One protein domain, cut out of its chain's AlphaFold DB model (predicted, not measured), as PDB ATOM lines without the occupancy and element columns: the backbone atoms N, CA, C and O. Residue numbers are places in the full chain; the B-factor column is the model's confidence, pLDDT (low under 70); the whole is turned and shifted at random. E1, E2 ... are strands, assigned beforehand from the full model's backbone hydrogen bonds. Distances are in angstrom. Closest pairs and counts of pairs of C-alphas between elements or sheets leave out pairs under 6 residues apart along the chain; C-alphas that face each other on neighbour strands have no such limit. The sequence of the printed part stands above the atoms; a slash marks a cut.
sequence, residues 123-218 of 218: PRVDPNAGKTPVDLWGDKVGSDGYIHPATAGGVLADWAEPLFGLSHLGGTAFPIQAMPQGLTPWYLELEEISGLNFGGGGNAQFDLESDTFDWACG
ATOM      1  N   PRO A 123      10.292 -29.040  31.081       93.69
ATOM      2  CA  PRO A 123      11.138 -30.079  30.512       93.69
ATOM      3  C   PRO A 123      10.342 -31.366  30.291       93.69
ATOM      4  O   PRO A 123       9.619 -31.812  31.184       93.69
ATOM      5  N   ARG A 124      10.526 -31.986  29.125       93.38
ATOM      6  CA  ARG A 124       9.928 -33.280  28.783       93.38
ATOM      7  C   ARG A 124      11.002 -34.288  28.401       93.38
ATOM      8  O   ARG A 124      12.017 -33.927  27.809       93.38
ATOM      9  N   VAL A 125      10.771 -35.550  28.745       95.38
ATOM     10  CA  VAL A 125      11.620 -36.658  28.301       95.38
ATOM     11  C   VAL A 125      11.055 -37.159  26.983       95.38
ATOM     12  O   VAL A 125      10.009 -37.796  26.963       95.38
ATOM     13  N   ASP A 126      11.750 -36.852  25.896       97.75
ATOM     14  CA  ASP A 126      11.345 -37.211  24.543       97.75
ATOM     15  C   ASP A 126      12.548 -37.830  23.810       97.75
ATOM     16  O   ASP A 126      13.591 -37.174  23.695       97.75
ATOM     17  N   PRO A 127      12.461 -39.084  23.327       97.31
ATOM     18  CA  PRO A 127      13.563 -39.733  22.622       97.31
ATOM     19  C   PRO A 127      13.917 -39.061  21.290       97.31
ATOM     20  O   PRO A 127      15.001 -39.322  20.766       97.31
ATOM     21  N   ASN A 128      13.046 -38.218  20.737       98.00
ATOM     22  CA  ASN A 128      13.280 -37.460  19.513       98.00
ATOM     23  C   ASN A 128      13.790 -36.035  19.763       98.00
ATOM     24  O   ASN A 128      14.005 -35.290  18.809       98.00
ATOM     25  N   ALA A 129      14.029 -35.637  21.018       97.06
ATOM     26  CA  ALA A 129      14.588 -34.323  21.324       97.06
ATOM     27  C   ALA A 129      15.903 -34.068  20.557       97.06
ATOM     28  O   ALA A 129      16.831 -34.880  20.598       97.06
ATOM     29  N   GLY A 130      15.980 -32.926  19.864       96.62
ATOM     30  CA  GLY A 130      17.149 -32.525  19.073       96.62
ATOM     31  C   GLY A 130      17.315 -33.253  17.734       96.62
ATOM     32  O   GLY A 130      18.332 -33.052  17.072       96.62
ATOM     33  N   LYS A 131      16.341 -34.075  17.333       97.94
ATOM     34  CA  LYS A 131      16.330 -34.791  16.054       97.94
ATOM     35  C   LYS A 131      15.392 -34.123  15.060       97.94
ATOM     36  O   LYS A 131      14.430 -33.466  15.451       97.94
ATOM     37  N   THR A 132      15.689 -34.288  13.782       97.12
ATOM     38  CA  THR A 132      14.908 -33.745  12.677       97.12
ATOM     39  C   THR A 132      13.649 -34.593  12.491       97.12
ATOM     40  O   THR A 132      13.780 -35.792  12.216       97.12
ATOM     41  N   PRO A 133      12.442 -34.007  12.597       96.62
ATOM     42  CA  PRO A 133      11.213 -34.721  12.289       96.62
ATOM     43  C   PRO A 133      11.232 -35.242  10.854       96.62
ATOM     44  O   PRO A 133      11.579 -34.532   9.909       96.62
ATOM     45  N   VAL A 134      10.871 -36.508  10.689       93.38
ATOM     46  CA  VAL A 134      10.820 -37.172   9.388       93.38
ATOM     47  C   VAL A 134       9.557 -38.010   9.294       93.38
ATOM     48  O   VAL A 134       9.163 -38.662  10.262       93.38
ATOM     49  N   ASP A 135       8.943 -38.016   8.112       90.75
ATOM     50  CA  ASP A 135       7.816 -38.898   7.827       90.75
ATOM     51  C   ASP A 135       8.308 -40.352   7.746       90.75
ATOM     52  O   ASP A 135       9.034 -40.750   6.823       90.75
ATOM     53  N   LEU A 136       7.969 -41.140   8.763       88.06
ATOM     54  CA  LEU A 136       8.376 -42.533   8.910       88.06
ATOM     55  C   LEU A 136       7.146 -43.425   8.962       88.06
ATOM     56  O   LEU A 136       6.083 -43.034   9.413       88.06
ATOM     57  N   TRP A 137       7.323 -44.672   8.537       81.38
ATOM     58  CA  TRP A 137       6.250 -45.657   8.500       81.38
ATOM     59  C   TRP A 137       6.722 -46.947   9.162       81.38
ATOM     60  O   TRP A 137       7.767 -47.484   8.775       81.38
ATOM     61  N   GLY A 138       5.946 -47.450  10.124       76.94
ATOM     62  CA  GLY A 138       6.273 -48.655  10.892       76.94
ATOM     63  C   GLY A 138       7.580 -48.510  11.677       76.94
ATOM     64  O   GLY A 138       7.842 -47.468  12.266       76.94
ATOM     65  N   ASP A 139       8.431 -49.535  11.636       82.31
ATOM     66  CA  ASP A 139       9.654 -49.623  12.455       82.31
ATOM     67  C   ASP A 139      10.866 -48.888  11.845       82.31
ATOM     68  O   ASP A 139      12.025 -49.189  12.150       82.31
ATOM     69  N   LYS A 140      10.627 -47.959  10.914       88.12
ATOM     70  CA  LYS A 140      11.702 -47.168  10.311       88.12
ATOM     71  C   LYS A 140      12.269 -46.179  11.326       88.12
ATOM     72  O   LYS A 140      11.568 -45.688  12.204       88.12
ATOM     73  N   VAL A 141      13.548 -45.866  11.147       92.25
ATOM     74  CA  VAL A 141      14.291 -44.912  11.967       92.25
ATOM     75  C   VAL A 141      14.948 -43.890  11.042       92.25
ATOM     76  O   VAL A 141      15.505 -44.262  10.004       92.25
ATOM     77  N   GLY A 142      14.856 -42.613  11.404       92.94
ATOM     78  CA  GLY A 142      15.502 -41.499  10.721       92.94
ATOM     79  C   GLY A 142      17.027 -41.597  10.763       92.94
ATOM     80  O   GLY A 142      17.608 -42.342  11.552       92.94
ATOM     81  N   SER A 143      17.700 -40.830   9.908       93.38
ATOM     82  CA  SER A 143      19.165 -40.862   9.778       93.38
ATOM     83  C   SER A 143      19.911 -40.440  11.050       93.38
ATOM     84  O   SER A 143      21.032 -40.890  11.275       93.38
ATOM     85  N   ASP A 144      19.292 -39.613  11.887       95.44
ATOM     86  CA  ASP A 144      19.781 -39.156  13.192       95.44
ATOM     87  C   ASP A 144      19.187 -39.946  14.375       95.44
ATOM     88  O   ASP A 144      19.394 -39.611  15.543       95.44
ATOM     89  N   GLY A 145      18.452 -41.021  14.079       96.31
ATOM     90  CA  GLY A 145      17.790 -41.843  15.077       96.31
ATOM     91  C   GLY A 145      16.374 -41.393  15.436       96.31
ATOM     92  O   GLY A 145      15.890 -41.842  16.477       96.31
ATOM     93  N   TYR A 146      15.728 -40.498  14.674       97.12
ATOM     94  CA  TYR A 146      14.316 -40.152  14.893       97.12
ATOM     95  C   TYR A 146      13.441 -41.409  14.789       97.12
ATOM     96  O   TYR A 146      13.604 -42.201  13.860       97.12
ATOM     97  N   ILE A 147      12.535 -41.618  15.740       95.88
ATOM     98  CA  ILE A 147      11.650 -42.789  15.792       95.88
ATOM     99  C   ILE A 147      10.185 -42.375  15.674       95.88
ATOM    100  O   ILE A 147       9.775 -41.348  16.210       95.88
ATOM    101  N   HIS A 148       9.391 -43.194  14.985       94.31
ATOM    102  CA  HIS A 148       7.959 -42.958  14.818       94.31
ATOM    103  C   HIS A 148       7.206 -43.116  16.162       94.31
ATOM    104  O   HIS A 148       7.500 -44.063  16.900       94.31
ATOM    105  N   PRO A 149       6.242 -42.233  16.505       94.56
ATOM    106  CA  PRO A 149       5.533 -42.286  17.790       94.56
ATOM    107  C   PRO A 149       4.557 -43.456  17.918       94.56
ATOM    108  O   PRO A 149       4.254 -43.887  19.029       94.56
ATOM    109  N   ALA A 150       4.058 -43.984  16.799       92.06
ATOM    110  CA  ALA A 150       3.211 -45.170  16.791       92.06
ATOM    111  C   ALA A 150       4.013 -46.446  16.520       92.06
ATOM    112  O   ALA A 150       4.940 -46.465  15.709       92.06
ATOM    113  N   THR A 151       3.588 -47.526  17.162       89.06
ATOM    114  CA  THR A 151       4.018 -48.902  16.892       89.06
ATOM    115  C   THR A 151       3.622 -49.351  15.478       89.06
ATOM    116  O   THR A 151       2.749 -48.755  14.845       89.06
ATOM    117  N   ALA A 152       4.168 -50.478  15.002       84.06
ATOM    118  CA  ALA A 152       3.752 -51.102  13.737       84.06
ATOM    119  C   ALA A 152       2.236 -51.380  13.629       84.06
ATOM    120  O   ALA A 152       1.716 -51.525  12.525       84.06
ATOM    121  N   GLY A 153       1.525 -51.459  14.762       82.00
ATOM    122  CA  GLY A 153       0.072 -51.626  14.817       82.00
ATOM    123  C   GLY A 153      -0.732 -50.330  14.659       82.00
ATOM    124  O   GLY A 153      -1.954 -50.385  14.739       82.00
ATOM    125  N   GLY A 154      -0.076 -49.178  14.476       84.38
ATOM    126  CA  GLY A 154      -0.729 -47.870  14.345       84.38
ATOM    127  C   GLY A 154      -1.209 -47.264  15.667       84.38
ATOM    128  O   GLY A 154      -1.904 -46.257  15.658       84.38
ATOM    129  N   VAL A 155      -0.844 -47.863  16.803       90.69
ATOM    130  CA  VAL A 155      -1.156 -47.350  18.146       90.69
ATOM    131  C   VAL A 155       0.057 -46.608  18.687       90.69
ATOM    132  O   VAL A 155       1.178 -47.093  18.500       90.69
ATOM    133  N   LEU A 156      -0.158 -45.475  19.364       94.00
ATOM    134  CA  LEU A 156       0.898 -44.746  20.069       94.00
ATOM    135  C   LEU A 156       1.688 -45.687  20.986       94.00
ATOM    136  O   LEU A 156       1.120 -46.538  21.667       94.00
ATOM    137  N   ALA A 157       3.009 -45.557  20.969       94.44
ATOM    138  CA  ALA A 157       3.870 -46.262  21.902       94.44
ATOM    139  C   ALA A 157       3.730 -45.667  23.315       94.44
ATOM    140  O   ALA A 157       3.514 -44.465  23.456       94.44
ATOM    141  N   ASP A 158       3.958 -46.478  24.353       95.38
ATOM    142  CA  ASP A 158       3.833 -46.067  25.765       95.38
ATOM    143  C   ASP A 158       4.640 -44.803  26.116       95.38
ATOM    144  O   ASP A 158       4.259 -44.024  26.986       95.38
ATOM    145  N   TRP A 159       5.780 -44.585  25.450       95.62
ATOM    146  CA  TRP A 159       6.612 -43.399  25.664       95.62
ATOM    147  C   TRP A 159       6.059 -42.142  24.977       95.62
ATOM    148  O   TRP A 159       6.372 -41.037  25.411       95.62
ATOM    149  N   ALA A 160       5.272 -42.308  23.909       96.12
ATOM    150  CA  ALA A 160       4.722 -41.229  23.092       96.12
ATOM    151  C   ALA A 160       3.339 -40.777  23.580       96.12
ATOM    152  O   ALA A 160       2.997 -39.610  23.429       96.12
ATOM    153  N   GLU A 161       2.563 -41.671  24.202       95.50
ATOM    154  CA  GLU A 161       1.243 -41.362  24.770       95.50
ATOM    155  C   GLU A 161       1.224 -40.113  25.680       95.50
ATOM    156  O   GLU A 161       0.390 -39.243  25.445       95.50
ATOM    157  N   PRO A 162       2.145 -39.926  26.651       95.25
ATOM    158  CA  PRO A 162       2.146 -38.720  27.486       95.25
ATOM    159  C   PRO A 162       2.613 -37.445  26.759       95.25
ATOM    160  O   PRO A 162       2.624 -36.380  27.374       95.25
ATOM    161  N   LEU A 163       3.054 -37.543  25.501       96.31
ATOM    162  CA  LEU A 163       3.525 -36.413  24.693       96.31
ATOM    163  C   LEU A 163       2.461 -35.909  23.707       96.31
ATOM    164  O   LEU A 163       2.593 -34.793  23.214       96.31
ATOM    165  N   PHE A 164       1.452 -36.731  23.413       95.00
ATOM    166  CA  PHE A 164       0.434 -36.472  22.399       95.00
ATOM    167  C   PHE A 164      -0.544 -35.360  22.815       95.00
ATOM    168  O   PHE A 164      -0.966 -35.305  23.971       95.00
ATOM    169  N   GLY A 165      -0.941 -34.515  21.855       92.56
ATOM    170  CA  GLY A 165      -1.934 -33.452  22.057       92.56
ATOM    171  C   GLY A 165      -1.452 -32.328  22.977       92.56
ATOM    172  O   GLY A 165      -2.247 -31.723  23.698       92.56
ATOM    173  N   LEU A 166      -0.139 -32.086  23.014       94.12
ATOM    174  CA  LEU A 166       0.484 -31.032  23.807       94.12
ATOM    175  C   LEU A 166       1.281 -30.107  22.896       94.12
ATOM    176  O   LEU A 166       2.088 -30.568  22.101       94.12
ATOM    177  N   SER A 167       1.151 -28.797  23.096       96.81
ATOM    178  CA  SER A 167       2.047 -27.840  22.438       96.81
ATOM    179  C   SER A 167       3.465 -27.952  23.003       96.81
ATOM    180  O   SER A 167       3.648 -28.053  24.222       96.81
ATOM    181  N   HIS A 168       4.484 -27.918  22.146       97.62
ATOM    182  CA  HIS A 168       5.865 -28.150  22.565       97.62
ATOM    183  C   HIS A 168       6.922 -27.582  21.618       97.62
ATOM    184  O   HIS A 168       6.693 -27.347  20.438       97.62
ATOM    185  N   LEU A 169       8.141 -27.442  22.141       98.19
ATOM    186  CA  LEU A 169       9.328 -27.100  21.363       98.19
ATOM    187  C   LEU A 169      10.124 -28.357  20.986       98.19
ATOM    188  O   LEU A 169      10.555 -29.101  21.873       98.19
ATOM    189  N   GLY A 170      10.361 -28.555  19.687       98.00
ATOM    190  CA  GLY A 170      11.162 -29.646  19.122       98.00
ATOM    191  C   GLY A 170      10.646 -31.038  19.490       98.00
ATOM    192  O   GLY A 170       9.589 -31.171  20.092       98.00
ATOM    193  N   GLY A 171      11.427 -32.086  19.224       97.62
ATOM    194  CA  GLY A 171      11.117 -33.449  19.677       97.62
ATOM    195  C   GLY A 171      10.234 -34.237  18.714       97.62
ATOM    196  O   GLY A 171      10.407 -34.160  17.503       97.62
ATOM    197  N   THR A 172       9.354 -35.068  19.264       97.50
ATOM    198  CA  THR A 172       8.401 -35.874  18.500       97.50
ATOM    199  C   THR A 172       7.296 -34.976  17.976       97.50
ATOM    200  O   THR A 172       6.628 -34.337  18.780       97.50
ATOM    201  N   ALA A 173       7.109 -34.936  16.658       96.81
ATOM    202  CA  ALA A 173       6.009 -34.213  16.028       96.81
ATOM    203  C   ALA A 173       4.762 -35.101  15.909       96.81
ATOM    204  O   ALA A 173       4.878 -36.278  15.541       96.81
ATOM    205  N   PHE A 174       3.591 -34.525  16.170       95.81
ATOM    206  CA  PHE A 174       2.273 -35.143  16.026       95.81
ATOM    207  C   PHE A 174       1.389 -34.344  15.054       95.81
ATOM    208  O   PHE A 174       0.279 -33.952  15.418       95.81
ATOM    209  N   PRO A 175       1.832 -34.103  13.805       94.69
ATOM    210  CA  PRO A 175       0.990 -33.420  12.833       94.69
ATOM    211  C   PRO A 175      -0.292 -34.227  12.618       94.69
ATOM    212  O   PRO A 175      -0.246 -35.446  12.435       94.69
ATOM    213  N   ILE A 176      -1.435 -33.545  12.617       93.81
ATOM    214  CA  ILE A 176      -2.738 -34.202  12.439       93.81
ATOM    215  C   ILE A 176      -2.856 -34.874  11.061       93.81
ATOM    216  O   ILE A 176      -3.517 -35.903  10.914       93.81
ATOM    217  N   GLN A 177      -2.182 -34.318  10.051       90.38
ATOM    218  CA  GLN A 177      -2.153 -34.849   8.690       90.38
ATOM    219  C   GLN A 177      -0.730 -35.252   8.277       90.38
ATOM    220  O   GLN A 177      -0.220 -36.277   8.726       90.38
ATOM    221  N   ALA A 178      -0.091 -34.503   7.379       90.62
ATOM    222  CA  ALA A 178       1.231 -34.837   6.863       90.62
ATOM    223  C   ALA A 178       2.338 -34.134   7.658       90.62
ATOM    224  O   ALA A 178       2.164 -33.013   8.121       90.62
ATOM    225  N   MET A 179       3.504 -34.777   7.761       93.94
ATOM    226  CA  MET A 179       4.708 -34.130   8.286       93.94
ATOM    227  C   MET A 179       5.152 -32.997   7.348       93.94
ATOM    228  O   MET A 179       5.427 -33.275   6.173       93.94
ATOM    229  N   PRO A 180       5.315 -31.758   7.841       93.38
ATOM    230  CA  PRO A 180       5.779 -30.657   7.007       93.38
ATOM    231  C   PRO A 180       7.212 -30.882   6.521       93.38
ATOM    232  O   PRO A 180       8.123 -31.224   7.283       93.38
ATOM    233  N   GLN A 181       7.439 -30.680   5.224       92.81
ATOM    234  CA  GLN A 181       8.765 -30.857   4.644       92.81
ATOM    235  C   GLN A 181       9.695 -29.705   5.055       92.81
ATOM    236  O   GLN A 181       9.404 -28.534   4.825       92.81
ATOM    237  N   GLY A 182      10.870 -30.048   5.585       93.75
ATOM    238  CA  GLY A 182      11.913 -29.071   5.915       93.75
ATOM    239  C   GLY A 182      11.919 -28.596   7.367       93.75
ATOM    240  O   GLY A 182      12.724 -27.720   7.689       93.75
ATOM    241  N   LEU A 183      11.094 -29.193   8.237       97.00
ATOM    242  CA  LEU A 183      11.244 -29.015   9.680       97.00
ATOM    243  C   LEU A 183      12.658 -29.399  10.118       97.00
ATOM    244  O   LEU A 183      13.224 -30.408   9.699       97.00
ATOM    245  N   THR A 184      13.215 -28.567  10.977       97.81
ATOM    246  CA  THR A 184      14.443 -28.775  11.730       97.81
ATOM    247  C   THR A 184      14.079 -29.301  13.123       97.81
ATOM    248  O   THR A 184      12.904 -29.345  13.487       97.81
ATOM    249  N   PRO A 185      15.054 -29.663  13.972       98.06
ATOM    250  CA  PRO A 185      14.774 -29.939  15.383       98.06
ATOM    251  C   PRO A 185      14.207 -28.736  16.166       98.06
ATOM    252  O   PRO A 185      13.799 -28.892  17.319       98.06
ATOM    253  N   TRP A 186      14.218 -27.535  15.578       98.12
ATOM    254  CA  TRP A 186      13.950 -26.255  16.230       98.12
ATOM    255  C   TRP A 186      12.604 -25.677  15.803       98.12
ATOM    256  O   TRP A 186      12.540 -24.599  15.221       98.12
ATOM    257  N   TYR A 187      11.521 -26.375  16.114       98.31
ATOM    258  CA  TYR A 187      10.165 -25.941  15.789       98.31
ATOM    259  C   TYR A 187       9.295 -25.822  17.042       98.31
ATOM    260  O   TYR A 187       9.611 -26.393  18.088       98.31
ATOM    261  N   LEU A 188       8.212 -25.062  16.934       98.06
ATOM    262  CA  LEU A 188       7.093 -25.060  17.869       98.06
ATOM    263  C   LEU A 188       5.948 -25.850  17.232       98.06
ATOM    264  O   LEU A 188       5.462 -25.457  16.176       98.06
ATOM    265  N   GLU A 189       5.515 -26.926  17.878       97.94
ATOM    266  CA  GLU A 189       4.212 -27.535  17.610       97.94
ATOM    267  C   GLU A 189       3.179 -26.866  18.509       97.94
ATOM    268  O   GLU A 189       3.368 -26.798  19.730       97.94
ATOM    269  N   LEU A 190       2.132 -26.324  17.904       96.62
ATOM    270  CA  LEU A 190       1.096 -25.564  18.579       96.62
ATOM    271  C   LEU A 190      -0.256 -26.216  18.319       96.62
ATOM    272  O   LEU A 190      -0.766 -26.182  17.202       96.62
ATOM    273  N   GLU A 191      -0.815 -26.789  19.374       95.69
ATOM    274  CA  GLU A 191      -2.210 -27.223  19.422       95.69
ATOM    275  C   GLU A 191      -3.126 -25.995  19.472       95.69
ATOM    276  O   GLU A 191      -2.694 -24.898  19.849       95.69
ATOM    277  N   GLU A 192      -4.401 -26.170  19.136       92.00
ATOM    278  CA  GLU A 192      -5.401 -25.122  19.342       92.00
ATOM    279  C   GLU A 192      -5.417 -24.654  20.808       92.00
ATOM    280  O   GLU A 192      -5.699 -25.410  21.741       92.00
ATOM    281  N   ILE A 193      -5.137 -23.367  21.007       88.94
ATOM    282  CA  ILE A 193      -5.263 -22.669  22.287       88.94
ATOM    283  C   ILE A 193      -5.961 -21.328  22.061       88.94
ATOM    284  O   ILE A 193      -5.771 -20.715  21.017       88.94
ATOM    285  N   SER A 194      -6.724 -20.857  23.052       75.69
ATOM    286  CA  SER A 194      -7.209 -19.469  23.171       75.69
ATOM    287  C   SER A 194      -7.517 -18.761  21.843       75.69
ATOM    288  O   SER A 194      -6.720 -17.962  21.356       75.69
ATOM    289  N   GLY A 195      -8.681 -19.046  21.259       81.75
ATOM    290  CA  GLY A 195      -9.145 -18.382  20.039       81.75
ATOM    291  C   GLY A 195      -8.490 -18.887  18.750       81.75
ATOM    292  O   GLY A 195      -9.067 -18.681  17.687       81.75
ATOM    293  N   LEU A 196      -7.346 -19.587  18.806       88.06
ATOM    294  CA  LEU A 196      -6.816 -20.284  17.632       88.06
ATOM    295  C   LEU A 196      -7.804 -21.348  17.169       88.06
ATOM    296  O   LEU A 196      -8.326 -22.125  17.969       88.06
ATOM    297  N   ASN A 197      -8.002 -21.387  15.858       86.44
ATOM    298  CA  ASN A 197      -8.857 -22.345  15.197       86.44
ATOM    299  C   ASN A 197      -8.088 -22.943  14.022       86.44
ATOM    300  O   ASN A 197      -7.818 -22.271  13.033       86.44
ATOM    301  N   PHE A 198      -7.748 -24.213  14.159       88.88
ATOM    302  CA  PHE A 198      -7.177 -25.068  13.136       88.88
ATOM    303  C   PHE A 198      -8.219 -26.100  12.687       88.88
ATOM    304  O   PHE A 198      -7.881 -27.228  12.367       88.88
ATOM    305  N   GLY A 199      -9.507 -25.753  12.656       84.62
ATOM    306  CA  GLY A 199     -10.570 -26.628  12.156       84.62
ATOM    307  C   GLY A 199     -11.104 -27.653  13.161       84.62
ATOM    308  O   GLY A 199     -11.851 -28.539  12.753       84.62
ATOM    309  N   GLY A 200     -10.788 -27.513  14.451       84.38
ATOM    310  CA  GLY A 200     -11.328 -28.325  15.540       84.38
ATOM    311  C   GLY A 200     -10.468 -29.547  15.848       84.38
ATOM    312  O   GLY A 200     -10.668 -30.618  15.282       84.38
ATOM    313  N   GLY A 201      -9.548 -29.403  16.802       87.25
ATOM    314  CA  GLY A 201      -8.559 -30.428  17.150       87.25
ATOM    315  C   GLY A 201      -7.350 -30.455  16.213       87.25
ATOM    316  O   GLY A 201      -6.666 -31.474  16.136       87.25
ATOM    317  N   GLY A 202      -7.123 -29.363  15.477       93.38
ATOM    318  CA  GLY A 202      -5.965 -29.188  14.616       93.38
ATOM    319  C   GLY A 202      -4.703 -28.731  15.355       93.38
ATOM    320  O   GLY A 202      -4.747 -28.322  16.517       93.38
ATOM    321  N   ASN A 203      -3.572 -28.743  14.650       96.12
ATOM    322  CA  ASN A 203      -2.315 -28.182  15.142       96.12
ATOM    323  C   ASN A 203      -1.450 -27.604  14.018       96.12
ATOM    324  O   ASN A 203      -1.687 -27.846  12.834       96.12
ATOM    325  N   ALA A 204      -0.449 -26.821  14.410       95.62
ATOM    326  CA  ALA A 204       0.475 -26.148  13.509       95.62
ATOM    327  C   ALA A 204       1.932 -26.381  13.910       95.62
ATOM    328  O   ALA A 204       2.263 -26.438  15.095       95.62
ATOM    329  N   GLN A 205       2.825 -26.454  12.924       96.88
ATOM    330  CA  GLN A 205       4.266 -26.563  13.133       96.88
ATOM    331  C   GLN A 205       4.959 -25.302  12.612       96.88
ATOM    332  O   GLN A 205       5.002 -25.047  11.412       96.88
ATOM    333  N   PHE A 206       5.531 -24.515  13.522       97.25
ATOM    334  CA  PHE A 206       6.284 -23.298  13.223       97.25
ATOM    335  C   PHE A 206       7.784 -23.557  13.373       97.25
ATOM    336  O   PHE A 206       8.297 -23.593  14.495       97.25
ATOM    337  N   ASP A 207       8.515 -23.703  12.268       97.75
ATOM    338  CA  ASP A 207       9.968 -23.832  12.338       97.75
ATOM    339  C   ASP A 207      10.638 -22.486  12.652       97.75
ATOM    340  O   ASP A 207      10.382 -21.455  12.020       97.75
ATOM    341  N   LEU A 208      11.517 -22.493  13.653       97.56
ATOM    342  CA  LEU A 208      12.211 -21.306  14.143       97.56
ATOM    343  C   LEU A 208      13.529 -21.045  13.391       97.56
ATOM    344  O   LEU A 208      14.134 -19.987  13.573       97.56
ATOM    345  N   GLU A 209      13.975 -21.973  12.544       96.25
ATOM    346  CA  GLU A 209      15.219 -21.929  11.773       96.25
ATOM    347  C   GLU A 209      15.003 -21.867  10.247       96.25
ATOM    348  O   GLU A 209      15.558 -20.973   9.605       96.25
ATOM    349  N   SER A 210      14.229 -22.786   9.658       92.00
ATOM    350  CA  SER A 210      14.124 -23.029   8.207       92.00
ATOM    351  C   SER A 210      12.966 -22.322   7.495       92.00
ATOM    352  O   SER A 210      12.801 -22.505   6.292       92.00
ATOM    353  N   ASP A 211      12.187 -21.497   8.202       90.00
ATOM    354  CA  ASP A 211      10.957 -20.842   7.709       90.00
ATOM    355  C   ASP A 211       9.783 -21.805   7.435       90.00
ATOM    356  O   ASP A 211       8.663 -21.339   7.246       90.00
ATOM    357  N   THR A 212       9.996 -23.128   7.485       95.06
ATOM    358  CA  THR A 212       8.937 -24.128   7.299       95.06
ATOM    359  C   THR A 212       7.758 -23.864   8.237       95.06
ATOM    360  O   THR A 212       7.919 -23.671   9.445       95.06
ATOM    361  N   PHE A 213       6.564 -23.866   7.657       95.06
ATOM    362  CA  PHE A 213       5.300 -23.708   8.354       95.06
ATOM    363  C   PHE A 213       4.240 -24.556   7.664       95.06
ATOM    364  O   PHE A 213       4.182 -24.573   6.434       95.06
ATOM    365  N   ASP A 214       3.418 -25.226   8.461       94.44
ATOM    366  CA  ASP A 214       2.196 -25.881   8.010       94.44
ATOM    367  C   ASP A 214       1.229 -26.022   9.192       94.44
ATOM    368  O   ASP A 214       1.641 -25.930  10.356       94.44
ATOM    369  N   TRP A 215      -0.041 -26.266   8.891       93.31
ATOM    370  CA  TRP A 215      -1.042 -26.637   9.883       93.31
ATOM    371  C   TRP A 215      -2.065 -27.594   9.284       93.31
ATOM    372  O   TRP A 215      -2.226 -27.694   8.069       93.31
ATOM    373  N   ALA A 216      -2.761 -28.315  10.152       92.38
ATOM    374  CA  ALA A 216      -3.746 -29.295   9.738       92.38
ATOM    375  C   ALA A 216      -4.962 -29.295  10.659       92.38
ATOM    376  O   ALA A 216      -4.826 -29.103  11.867       92.38
ATOM    377  N   CYS A 217      -6.130 -29.570  10.075       90.38
ATOM    378  CA  CYS A 217      -7.375 -29.773  10.807       90.38
ATOM    379  C   CYS A 217      -7.618 -31.219  11.232       90.38
ATOM    380  O   CYS A 217      -7.174 -32.150  10.546       90.38
ATOM    381  N   GLY A 218      -8.317 -31.351  12.370       83.44
ATOM    382  CA  GLY A 218      -8.737 -32.594  13.034       83.44
ATOM    383  C   GLY A 218      -9.964 -33.277  12.452       83.44
ATOM    384  O   GLY A 218     -10.729 -32.641  11.693       83.44
TER     385      GLY A 218
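Overview. This is residues 123 to 218 of the 218 residues of an uncharacterized protein of Arthrobacter sp. Leaf137 (UniProt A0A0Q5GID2). With little regular structure, the domain is mostly a body of winding loops, residues 123 to 186, with a small three-strand sheet as a wall at one side. The 96 printed residues hold no named helix and three strands, E1, E2, E3, in that order across an antiparallel sheet. The class is all strand, with 14 residues in named elements. The whole is compact, with a radius of gyration of the C-alphas of 12.7 A and spans of 36 by 28 by 26 A.

Along the chain. After residues 123 to 186, E1 is residues 187 to 191, 13.0 A long, beginning at C-alpha 187 (10.165, -25.941, 15.789). E2 is residues 203 to 207, 13.3 A. E3, residues 213 to 216, 10.7 A, ends at C-alpha 216 (-3.746, -29.295, 9.738).

Arrangement. The strands form a meander, each the antiparallel neighbour of the one before. Hairpin E1 and E2 has N 188 and O 206 within hydrogen-bond range at 2.8 A; hairpin E2 and E3 has N 205 and O 214 at 2.9 A. Residues 168 to 169 pair antiparallel with residues 188 to 189 of E1.

Size, cuts and confidence. The C-alphas of Ser 143 and Gly 195, the two farthest apart, are 37.6 A apart. The printed part has no cut. The link E1 to E2 is long. No printed residue is under 70 in pLDDT.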